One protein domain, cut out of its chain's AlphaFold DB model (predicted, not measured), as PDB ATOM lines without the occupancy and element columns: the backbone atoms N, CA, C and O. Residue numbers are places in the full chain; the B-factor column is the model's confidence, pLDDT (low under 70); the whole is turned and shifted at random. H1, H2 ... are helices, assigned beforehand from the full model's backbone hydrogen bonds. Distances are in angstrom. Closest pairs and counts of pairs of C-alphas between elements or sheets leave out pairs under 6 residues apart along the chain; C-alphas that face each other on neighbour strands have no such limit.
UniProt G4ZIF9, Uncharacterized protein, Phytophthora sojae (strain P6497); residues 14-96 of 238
ATOM      1  N   SER A  14     235.238 233.010 209.453       75.38
ATOM      2  CA  SER A  14     235.449 233.630 208.134       75.38
ATOM      3  C   SER A  14     234.140 234.027 207.440       75.38
ATOM      4  O   SER A  14     234.034 235.109 206.868       75.38
ATOM      5  N   ASN A  15     233.103 233.190 207.554       73.81
ATOM      6  CA  ASN A  15     231.783 233.467 206.976       73.81
ATOM      7  C   ASN A  15     231.072 234.636 207.670       73.81
ATOM      8  O   ASN A  15     230.391 235.422 207.011       73.81
ATOM      9  N   LEU A  16     231.251 234.763 208.986       73.25
ATOM     10  CA  LEU A  16     230.711 235.875 209.762       73.25
ATOM     11  C   LEU A  16     231.427 237.180 209.399       73.25
ATOM     12  O   LEU A  16     230.773 238.168 209.086       73.25
ATOM     13  N   LEU A  17     232.761 237.170 209.349       76.88
ATOM     14  CA  LEU A  17     233.560 238.338 208.966       76.88
ATOM     15  C   LEU A  17     233.257 238.808 207.540       76.88
ATOM     16  O   LEU A  17     233.118 240.007 207.311       76.88
ATOM     17  N   ASN A  18     233.101 237.882 206.590       79.44
ATOM     18  CA  ASN A  18     232.726 238.225 205.218       79.44
ATOM     19  C   ASN A  18     231.323 238.832 205.138       79.44
ATOM     20  O   ASN A  18     231.117 239.786 204.393       79.44
ATOM     21  N   HIS A  19     230.369 238.324 205.921       79.69
ATOM     22  CA  HIS A  19     229.044 238.927 206.008       79.69
ATOM     23  C   HIS A  19     229.099 240.349 206.552       79.69
ATOM     24  O   HIS A  19     228.537 241.247 205.930       79.69
ATOM     25  N   VAL A  20     229.760 240.530 207.695       78.25
ATOM     26  CA  VAL A  20     229.848 241.824 208.370       78.25
ATOM     27  C   VAL A  20     230.516 242.837 207.446       78.25
ATOM     28  O   VAL A  20     229.965 243.901 207.227       78.25
ATOM     29  N   ARG A  21     231.625 242.481 206.792       78.25
ATOM     30  CA  ARG A  21     232.303 243.380 205.844       78.25
ATOM     31  C   ARG A  21     231.463 243.730 204.615       78.25
ATOM     32  O   ARG A  21     231.590 244.837 204.108       78.25
ATOM     33  N   LYS A  22     230.649 242.794 204.116       80.31
ATOM     34  CA  LYS A  22     229.843 243.001 202.903       80.31
ATOM     35  C   LYS A  22     228.560 243.786 203.174       80.31
ATOM     36  O   LYS A  22     228.211 244.659 202.392       80.31
ATOM     37  N   GLU A  23     227.859 243.452 204.251       80.94
ATOM     38  CA  GLU A  23     226.528 243.994 204.554       80.94
ATOM     39  C   GLU A  23     226.571 245.143 205.578       80.94
ATOM     40  O   GLU A  23     225.616 245.906 205.666       80.94
ATOM     41  N   HIS A  24     227.679 245.297 206.316       78.75
ATOM     42  CA  HIS A  24     227.922 246.383 207.276       78.75
ATOM     43  C   HIS A  24     229.324 246.992 207.079       78.75
ATOM     44  O   HIS A  24     230.228 246.774 207.894       78.75
ATOM     45  N   PRO A  25     229.563 247.742 205.988       79.75
ATOM     46  CA  PRO A  25     230.887 248.291 205.671       79.75
ATOM     47  C   PRO A  25     231.443 249.223 206.760       79.75
ATOM     48  O   PRO A  25     232.652 249.375 206.909       79.75
ATOM     49  N   ASP A  26     230.552 249.824 207.541       80.50
ATOM     50  CA  ASP A  26     230.806 250.752 208.637       80.50
ATOM     51  C   ASP A  26     231.020 250.067 210.001       80.50
ATOM     52  O   ASP A  26     231.268 250.754 210.993       80.50
ATOM     53  N   TYR A  27     230.997 248.725 210.072       76.75
ATOM     54  CA  TYR A  27     231.020 247.984 211.345       76.75
ATOM     55  C   TYR A  27     232.185 248.362 212.268       76.75
ATOM     56  O   TYR A  27     232.022 248.351 213.483       76.75
ATOM     57  N   ALA A  28     233.362 248.685 211.719       74.81
ATOM     58  CA  ALA A  28     234.539 249.036 212.510       74.81
ATOM     59  C   ALA A  28     234.343 250.371 213.246       74.81
ATOM     60  O   ALA A  28     234.678 250.493 214.424       74.81
ATOM     61  N   THR A  29     233.739 251.349 212.571       74.56
ATOM     62  CA  THR A  29     233.387 252.653 213.144       74.56
ATOM     63  C   THR A  29     232.276 252.497 214.181       74.56
ATOM     64  O   THR A  29     232.360 253.060 215.272       74.56
ATOM     65  N   THR A  30     231.277 251.667 213.879       69.94
ATOM     66  CA  THR A  30     230.157 251.346 214.773       69.94
ATOM     67  C   THR A  30     230.624 250.613 216.037       69.94
ATOM     68  O   THR A  30     230.210 250.971 217.137       69.94
ATOM     69  N   MET A  31     231.564 249.668 215.910       70.00
ATOM     70  CA  MET A  31     232.225 248.979 217.031       70.00
ATOM     71  C   MET A  31     233.055 249.926 217.898       70.00
ATOM     72  O   MET A  31     233.017 249.849 219.123       70.00
ATOM     73  N   ALA A  32     233.805 250.839 217.281       69.00
ATOM     74  CA  ALA A  32     234.584 251.830 218.022       69.00
ATOM     75  C   ALA A  32     233.678 252.817 218.782       69.00
ATOM     76  O   ALA A  32     234.005 253.249 219.888       69.00
ATOM     77  N   ALA A  33     232.516 253.154 218.214       65.19
ATOM     78  CA  ALA A  33     231.521 253.987 218.876       65.19
ATOM     79  C   ALA A  33     230.847 253.266 220.059       65.19
ATOM     80  O   ALA A  33     230.619 253.903 221.090       65.19
ATOM     81  N   SER A  34     230.582 251.960 219.939       59.78
ATOM     82  CA  SER A  34     229.881 251.148 220.946       59.78
ATOM     83  C   SER A  34     230.758 250.609 222.068       59.78
ATOM     84  O   SER A  34     230.271 250.443 223.188       59.78
ATOM     85  N   ALA A  35     232.062 250.443 221.829       55.75
ATOM     86  CA  ALA A  35     233.040 250.059 222.851       55.75
ATOM     87  C   ALA A  35     233.058 251.010 224.064       55.75
ATOM     88  O   ALA A  35     233.465 250.615 225.150       55.75
ATOM     89  N   ARG A  36     232.574 252.252 223.906       55.53
ATOM     90  CA  ARG A  36     232.447 253.237 224.997       55.53
ATOM     91  C   ARG A  36     231.210 253.046 225.885       55.53
ATOM     92  O   ARG A  36     231.172 253.626 226.962       55.53
ATOM     93  N   SER A  37     230.218 252.273 225.444       56.12
ATOM     94  CA  SER A  37     228.932 252.077 226.138       56.12
ATOM     95  C   SER A  37     228.695 250.619 226.563       56.12
ATOM     96  O   SER A  37     227.819 250.341 227.372       56.12
ATOM     97  N   GLY A  38     229.457 249.660 226.018       52.72
ATOM     98  CA  GLY A  38     229.289 248.227 226.306       52.72
ATOM     99  C   GLY A  38     227.994 247.615 225.752       52.72
ATOM    100  O   GLY A  38     227.745 246.430 225.942       52.72
ATOM    101  N   ALA A  39     227.176 248.404 225.049       57.72
ATOM    102  CA  ALA A  39     225.864 248.011 224.565       57.72
ATOM    103  C   ALA A  39     225.886 247.679 223.062       57.72
ATOM    104  O   ALA A  39     226.394 248.450 222.246       57.72
ATOM    105  N   LEU A  40     225.255 246.561 222.685       58.94
ATOM    106  CA  LEU A  40     225.011 246.145 221.292       58.94
ATOM    107  C   LEU A  40     224.047 247.076 220.527       58.94
ATOM    108  O   LEU A  40     223.776 246.853 219.349       58.94
ATOM    109  N   THR A  41     223.545 248.133 221.170       57.56
ATOM    110  CA  THR A  41     222.565 249.089 220.628       57.56
ATOM    111  C   THR A  41     223.048 249.811 219.374       57.56
ATOM    112  O   THR A  41     222.236 250.250 218.571       57.56
ATOM    113  N   SER A  42     224.362 249.884 219.142       61.81
ATOM    114  CA  SER A  42     224.937 250.453 217.919       61.81
ATOM    115  C   SER A  42     224.667 249.630 216.656       61.81
ATOM    116  O   SER A  42     224.825 250.147 215.555       61.81
ATOM    117  N   PHE A  43     224.331 248.345 216.800       65.00
ATOM    118  CA  PHE A  43     224.042 247.439 215.682       65.00
ATOM    119  C   PHE A  43     222.560 247.374 215.316       65.00
ATOM    120  O   PHE A  43     222.206 246.773 214.302       65.00
ATOM    121  N   VAL A  44     221.703 247.970 216.141       69.56
ATOM    122  CA  VAL A  44     220.264 248.044 215.911       69.56
ATOM    123  C   VAL A  44     219.977 249.353 215.187       69.56
ATOM    124  O   VAL A  44     220.483 250.409 215.570       69.56
ATOM    125  N   ASP A  45     219.182 249.304 214.119       81.06
ATOM    126  CA  ASP A  45     218.814 250.528 213.422       81.06
ATOM    127  C   ASP A  45     217.967 251.435 214.329       81.06
ATOM    128  O   ASP A  45     217.218 250.986 215.203       81.06
ATOM    129  N   SER A  46     218.078 252.744 214.111       75.69
ATOM    130  CA  SER A  46     217.455 253.743 214.981       75.69
ATOM    131  C   SER A  46     215.934 253.615 215.058       75.69
ATOM    132  O   SER A  46     215.349 253.964 216.086       75.69
ATOM    133  N   LYS A  47     215.280 253.097 214.009       80.88
ATOM    134  CA  LYS A  47     213.831 252.886 213.983       80.88
ATOM    135  C   LYS A  47     213.444 251.691 214.847       80.88
ATOM    136  O   LYS A  47     212.502 251.810 215.627       80.88
ATOM    137  N   SER A  48     214.168 250.580 214.764       82.31
ATOM    138  CA  SER A  48     213.921 249.406 215.611       82.31
ATOM    139  C   SER A  48     214.167 249.712 217.089       82.31
ATOM    140  O   SER A  48     213.313 249.409 217.921       82.31
ATOM    141  N   GLN A  49     215.262 250.410 217.416       81.06
ATOM    142  CA  GLN A  49     215.550 250.839 218.792       81.06
ATOM    143  C   GLN A  49     214.456 251.762 219.336       81.06
ATOM    144  O   GLN A  49     214.032 251.651 220.482       81.06
ATOM    145  N   THR A  50     213.973 252.662 218.484       82.31
ATOM    146  CA  THR A  50     212.866 253.555 218.805       82.31
ATOM    147  C   THR A  50     211.594 252.778 219.139       82.31
ATOM    148  O   THR A  50     210.982 253.033 220.171       82.31
ATOM    149  N   VAL A  51     211.188 251.838 218.281       84.31
ATOM    150  CA  VAL A  51     209.972 251.038 218.488       84.31
ATOM    151  C   VAL A  51     210.080 250.215 219.770       84.31
ATOM    152  O   VAL A  51     209.148 250.244 220.568       84.31
ATOM    153  N   TYR A  52     211.217 249.547 219.994       85.06
ATOM    154  CA  TYR A  52     211.463 248.765 221.206       85.06
ATOM    155  C   TYR A  52     211.312 249.620 222.467       85.06
ATOM    156  O   TYR A  52     210.487 249.299 223.314       85.06
ATOM    157  N   ASN A  53     212.017 250.753 222.551       83.31
ATOM    158  CA  ASN A  53     211.963 251.625 223.728       83.31
ATOM    159  C   ASN A  53     210.534 252.121 224.020       83.31
ATOM    160  O   ASN A  53     210.170 252.329 225.173       83.31
ATOM    161  N   TRP A  54     209.720 252.332 222.979       82.44
ATOM    162  CA  TRP A  54     208.324 252.743 223.138       82.44
ATOM    163  C   TRP A  54     207.412 251.615 223.619       82.44
ATOM    164  O   TRP A  54     206.507 251.879 224.411       82.44
ATOM    165  N   LEU A  55     207.620 250.394 223.124       85.62
ATOM    166  CA  LEU A  55     206.901 249.207 223.590       85.62
ATOM    167  C   LEU A  55     207.228 248.940 225.058       85.62
ATOM    168  O   LEU A  55     206.313 248.883 225.870       85.62
ATOM    169  N   ASP A  56     208.519 248.887 225.377       85.12
ATOM    170  CA  ASP A  56     209.061 248.663 226.717       85.12
ATOM    171  C   ASP A  56     208.470 249.664 227.719       85.12
ATOM    172  O   ASP A  56     207.747 249.286 228.638       85.12
ATOM    173  N   LEU A  57     208.601 250.966 227.438       83.19
ATOM    174  CA  LEU A  57     208.069 252.021 228.301       83.19
ATOM    175  C   LEU A  57     206.554 251.915 228.516       83.19
ATOM    176  O   LEU A  57     206.074 252.077 229.637       83.19
ATOM    177  N   ARG A  58     205.769 251.710 227.449       81.06
ATOM    178  CA  ARG A  58     204.301 251.706 227.572       81.06
ATOM    179  C   ARG A  58     203.788 250.464 228.285       81.06
ATOM    180  O   ARG A  58     202.829 250.592 229.045       81.06
ATOM    181  N   VAL A  59     204.407 249.310 228.045       82.94
ATOM    182  CA  VAL A  59     204.052 248.048 228.700       82.94
ATOM    183  C   VAL A  59     204.459 248.090 230.172       82.94
ATOM    184  O   VAL A  59     203.609 247.864 231.028       82.94
ATOM    185  N   GLU A  60     205.699 248.477 230.487       82.56
ATOM    186  CA  GLU A  60     206.185 248.536 231.874       82.56
ATOM    187  C   GLU A  60     205.442 249.576 232.721       82.56
ATOM    188  O   GLU A  60     205.129 249.330 233.885       82.56
ATOM    189  N   CYS A  61     205.119 250.739 232.147       80.88
ATOM    190  CA  CYS A  61     204.409 251.803 232.865       80.88
ATOM    191  C   CYS A  61     202.877 251.707 232.767       80.88
ATOM    192  O   CYS A  61     202.192 252.596 233.277       80.88
ATOM    193  N   ASN A  62     202.328 250.677 232.108       80.38
ATOM    194  CA  ASN A  62     200.889 250.493 231.876       80.38
ATOM    195  C   ASN A  62     200.190 251.775 231.364       80.38
ATOM    196  O   ASN A  62     199.161 252.217 231.887       80.38
ATOM    197  N   LEU A  63     200.797 252.432 230.370       80.12
ATOM    198  CA  LEU A  63     200.304 253.705 229.844       80.12
ATOM    199  C   LEU A  63     199.205 253.485 228.795       80.12
ATOM    200  O   LEU A  63     199.311 252.568 227.979       80.12
ATOM    201  N   PRO A  64     198.185 254.367 228.724       74.75
ATOM    202  CA  PRO A  64     197.165 254.290 227.687       74.75
ATOM    203  C   PRO A  64     197.771 254.243 226.282       74.75
ATOM    204  O   PRO A  64     198.705 254.981 225.964       74.75
ATOM    205  N   PHE A  65     197.186 253.456 225.380       70.88
ATOM    206  CA  PHE A  65     197.598 253.473 223.972       70.88
ATOM    207  C   PHE A  65     197.359 254.841 223.316       70.88
ATOM    208  O   PHE A  65     198.142 255.265 222.469       70.88
ATOM    209  N   SER A  66     196.359 255.583 223.792       66.25
ATOM    210  CA  SER A  66     196.072 256.968 223.411       66.25
ATOM    211  C   SER A  66     196.850 258.021 224.212       66.25
ATOM    212  O   SER A  66     196.508 259.200 224.120       66.25
ATOM    213  N   PHE A  67     197.855 257.630 225.018       59.00
ATOM    214  CA  PHE A  67     198.624 258.579 225.830       59.00
ATOM    215  C   PHE A  67     199.111 259.736 224.951       59.00
ATOM    216  O   PHE A  67     199.655 259.469 223.871       59.00
ATOM    217  N   PRO A  68     198.873 260.995 225.372       51.12
ATOM    218  CA  PRO A  68     198.996 262.137 224.491       51.12
ATOM    219  C   PRO A  68     200.394 262.201 223.893       51.12
ATOM    220  O   PRO A  68     201.394 262.007 224.590       51.12
ATOM    221  N   GLU A  69     200.436 262.536 222.605       55.12
ATOM    222  CA  GLU A  69     201.616 263.012 221.883       55.12
ATOM    223  C   GLU A  69     202.055 264.352 222.500       55.12
ATOM    224  O   GLU A  69     201.950 265.421 221.906       55.12
ATOM    225  N   ASN A  70     202.436 264.338 223.775       50.53
ATOM    226  CA  ASN A  70     202.762 265.539 224.511       50.53
ATOM    227  C   ASN A  70     204.039 266.110 223.893       50.53
ATOM    228  O   ASN A  70     205.054 265.419 223.820       50.53
ATOM    229  N   ALA A  71     203.995 267.367 223.451       48.75
ATOM    230  CA  ALA A  71     205.102 268.035 222.767       48.75
ATOM    231  C   ALA A  71     206.416 268.034 223.580       48.75
ATOM    232  O   ALA A  71     207.494 268.197 223.006       48.75
ATOM    233  N   THR A  72     206.328 267.818 224.896       51.25
ATOM    234  CA  THR A  72     207.464 267.677 225.819       51.25
ATOM    235  C   THR A  72     208.134 266.297 225.734       51.25
ATOM    236  O   THR A  72     209.352 266.201 225.868       51.25
ATOM    237  N   VAL A  73     207.381 265.232 225.422       55.66
ATOM    238  CA  VAL A  73     207.905 263.883 225.128       55.66
ATOM    239  C   VAL A  73     208.143 263.796 223.619       55.66
ATOM    240  O   VAL A  73     207.397 263.192 222.853       55.66
ATOM    241  N   ARG A  74     209.158 264.522 223.148       52.44
ATOM    242  CA  ARG A  74     209.452 264.653 221.716       52.44
ATOM    243  C   ARG A  74     209.797 263.299 221.066       52.44
ATOM    244  O   ARG A  74     210.851 262.741 221.343       52.44
ATOM    245  N   LYS A  75     208.980 262.957 220.056       57.47
ATOM    246  CA  LYS A  75     209.236 262.135 218.847       57.47
ATOM    247  C   LYS A  75     209.309 260.612 219.016       57.47
ATOM    248  O   LYS A  75     210.249 260.108 219.614       57.47
ATOM    249  N   SER A  76     208.437 259.904 218.275       64.12
ATOM    250  CA  SER A  76     208.847 259.286 216.982       64.12
ATOM    251  C   SER A  76     207.858 258.272 216.371       64.12
ATOM    252  O   SER A  76     208.106 257.800 215.261       64.12
ATOM    253  N   ILE A  77     206.741 257.941 217.025       71.38
ATOM    254  CA  ILE A  77     205.816 256.907 216.535       71.38
ATOM    255  C   ILE A  77     204.363 257.289 216.840       71.38
ATOM    256  O   ILE A  77     204.011 257.521 217.992       71.38
ATOM    257  N   CYS A  78     203.532 257.376 215.793       77.50
ATOM    258  CA  CYS A  78     202.095 257.614 215.932       77.50
ATOM    259  C   CYS A  78     201.387 256.368 216.485       77.50
ATOM    260  O   CYS A  78     201.877 255.243 216.333       77.50
ATOM    261  N   THR A  79     200.200 256.556 217.063       80.19
ATOM    262  CA  THR A  79     199.390 255.473 217.646       80.19
ATOM    263  C   THR A  79     199.156 254.316 216.674       80.19
ATOM    264  O   THR A  79     199.280 253.159 217.061       80.19
ATOM    265  N   GLU A  80     198.890 254.591 215.395       82.94
ATOM    266  CA  GLU A  80     198.685 253.544 214.382       82.94
ATOM    267  C   GLU A  80     199.927 252.670 214.184       82.94
ATOM    268  O   GLU A  80     199.841 251.441 214.135       82.94
ATOM    269  N   THR A  81     201.102 253.301 214.109       83.12
ATOM    270  CA  THR A  81     202.373 252.586 213.969       83.12
ATOM    271  C   THR A  81     202.677 251.794 215.239       83.12
ATOM    272  O   THR A  81     203.124 250.654 215.145       83.12
ATOM    273  N   PHE A  82     202.374 252.346 216.418       83.81
ATOM    274  CA  PHE A  82     202.516 251.639 217.693       83.81
ATOM    275  C   PHE A  82     201.641 250.390 217.744       83.81
ATOM    276  O   PHE A  82     202.145 249.298 217.991       83.81
ATOM    277  N   LEU A  83     200.354 250.522 217.421       86.25
ATOM    278  CA  LEU A  83     199.417 249.399 217.395       86.25
ATOM    279  C   LEU A  83     199.820 248.334 216.373       86.25
ATOM    280  O   LEU A  83     199.677 247.145 216.645       86.25
ATOM    281  N   LYS A  84     200.367 248.734 215.218       89.69
ATOM    282  CA  LYS A  84     200.923 247.787 214.246       89.69
ATOM    283  C   LYS A  84     202.034 246.936 214.866       89.69
ATOM    284  O   LYS A  84     202.001 245.720 214.712       89.69
ATOM    285  N   TYR A  85     202.998 247.550 215.552       88.75
ATOM    286  CA  TYR A  85     204.093 246.810 216.184       88.75
ATOM    287  C   TYR A  85     203.636 246.002 217.401       88.75
ATOM    288  O   TYR A  85     204.068 244.866 217.533       88.75
ATOM    289  N   MET A  86     202.707 246.517 218.213       89.12
ATOM    290  CA  MET A  86     202.080 245.747 219.296       89.12
ATOM    291  C   MET A  86     201.453 244.455 218.775       89.12
ATOM    292  O   MET A  86     201.706 243.404 219.337       89.12
ATOM    293  N   ARG A  87     200.698 244.500 217.667       90.06
ATOM    294  CA  ARG A  87     200.110 243.290 217.063       90.06
ATOM    295  C   ARG A  87     201.166 242.290 216.595       90.06
ATOM    296  O   ARG A  87     200.966 241.093 216.745       90.06
ATOM    297  N   LEU A  88     202.274 242.774 216.028       92.12
ATOM    298  CA  LEU A  88     203.380 241.905 215.621       92.12
ATOM    299  C   LEU A  88     204.042 241.248 216.835       92.12
ATOM    300  O   LEU A  88     204.296 240.052 216.800       92.12
ATOM    301  N   VAL A  89     204.271 242.008 217.909       91.00
ATOM    302  CA  VAL A  89     204.816 241.473 219.163       91.00
ATOM    303  C   VAL A  89     203.847 240.486 219.800       91.00
ATOM    304  O   VAL A  89     204.287 239.415 220.186       91.00
ATOM    305  N   CYS A  90     202.545 240.780 219.844       90.38
ATOM    306  CA  CYS A  90     201.532 239.828 220.300       90.38
ATOM    307  C   CYS A  90     201.615 238.514 219.517       90.38
ATOM    308  O   CYS A  90     201.651 237.464 220.138       90.38
ATOM    309  N   GLY A  91     201.740 238.565 218.187       91.56
ATOM    310  CA  GLY A  91     201.875 237.357 217.371       91.56
ATOM    311  C   GLY A  91     203.167 236.565 217.619       91.56
ATOM    312  O   GLY A  91     203.161 235.351 217.453       91.56
ATOM    313  N   GLU A  92     204.271 237.210 218.009       93.06
ATOM    314  CA  GLU A  92     205.480 236.489 218.444       93.06
ATOM    315  C   GLU A  92     205.316 235.918 219.860       93.06
ATOM    316  O   GLU A  92     205.613 234.751 220.077       93.06
ATOM    317  N   VAL A  93     204.734 236.681 220.792       91.38
ATOM    318  CA  VAL A  93     204.422 236.206 222.151       91.38
ATOM    319  C   VAL A  93     203.466 235.013 222.111       91.38
ATOM    320  O   VAL A  93     203.660 234.052 222.841       91.38
ATOM    321  N   GLU A  94     202.455 235.024 221.241       91.69
ATOM    322  CA  GLU A  94     201.533 233.897 221.061       91.69
ATOM    323  C   GLU A  94     202.261 232.619 220.628       91.69
ATOM    324  O   GLU A  94     201.936 231.537 221.119       91.69
ATOM    325  N   LYS A  95     203.272 232.732 219.755       93.12
ATOM    326  CA  LYS A  95     204.108 231.589 219.355       93.12
ATOM    327  C   LYS A  95     204.957 231.096 220.517       93.12
ATOM    328  O   LYS A  95     204.954 229.896 220.776       93.12
ATOM    329  N   ASP A  96     205.619 232.003 221.232       92.44
ATOM    330  CA  ASP A  96     206.448 231.656 222.389       92.44
ATOM    331  C   ASP A  96     205.607 230.952 223.468       92.44
ATOM    332  O   ASP A  96     206.005 229.923 224.011       92.44
TER     333      ASP A  96
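AT A GLANCE: This is residues 14 to 96 of the 238 residues of an uncharacterized protein of Phytophthora sojae (strain P6497) (UniProt G4ZIF9). The model is a loose, open string of helices shaped roughly like a U, with H2, H3 and H4 following one another along its base and H1 and H5 as two well-separated arms. H5 crosses H4 nearly at a right angle, and a wide loop, residues 61 to 78, joins the two; residues 14 to 19 of H1 and 90 to 96 of H5 stick out as free ends. The printed part has 83 residues with five named helices, H1 to H5 in order along the chain, and no named strand; its class is all helix. It is loose, with a radius of gyration of the C-alphas of 16.6 A, and the C-alphas span 47 by 35 by 20 A.

IN THESE COORDINATES: H1 covers residues 14 to 23 and is 14.1 A long from first to last C-alpha, beginning at C-alpha 14 at (235.449, 233.630, 208.134). H2 covers residues 27 to 34 and measures 10.2 A. H3, residues 40 to 43, measures 5.8 A. H4 covers residues 46 to 60, is 21.0 A long, and begins at C-alpha 46 at (217.455, 253.743, 214.981). H5, the longest helix, covers residues 79 to 96 over 25.3 A and ends at C-alpha 96 at (206.448, 231.656, 222.389).

HOW THE PARTS SIT: H1 and H2 are close but not clearly touching, about perpendicular at 86 degrees; their closest C-alphas, those of Val 20 and Tyr 27, are 6.9 A apart. H2 and H3 touch, the closest C-alphas being those of Ser 34 and Ser 42 at 5.8 A. H3 and H4 are close but not clearly touching, with the closest C-alphas, Thr 41 and Gln 49, 7.5 A apart. H4 and H5 touch through residues 51 to 55 of H4 and 82 to 86 of H5 alone, about perpendicular at 76 degrees; their closest C-alphas are those of Leu 55 and Met 86, 7.3 A apart. H1 is apart from H3, H4 and H5, H2 is apart from H4 and H5, and H3 is apart from H5. In H1, H2, H4 and H5 every O i to N i+4 pair is within hydrogen-bond range; H3 is too short for such a pair, and its one O i to N i+3 pair is within range.

THE WHOLE: The C-alphas of Ser 14 and Pro 68, the two farthest apart, are 49.1 A apart. The printed part has no cut. The links H1 to H2, H2 to H3 and H3 to H4 are tight, and the 18-residue link H4 to H5 is long. The mean pLDDT of the printed part is 75.1, with values under 70 at residue 30, residues 32 to 44 and residues 66 to 76.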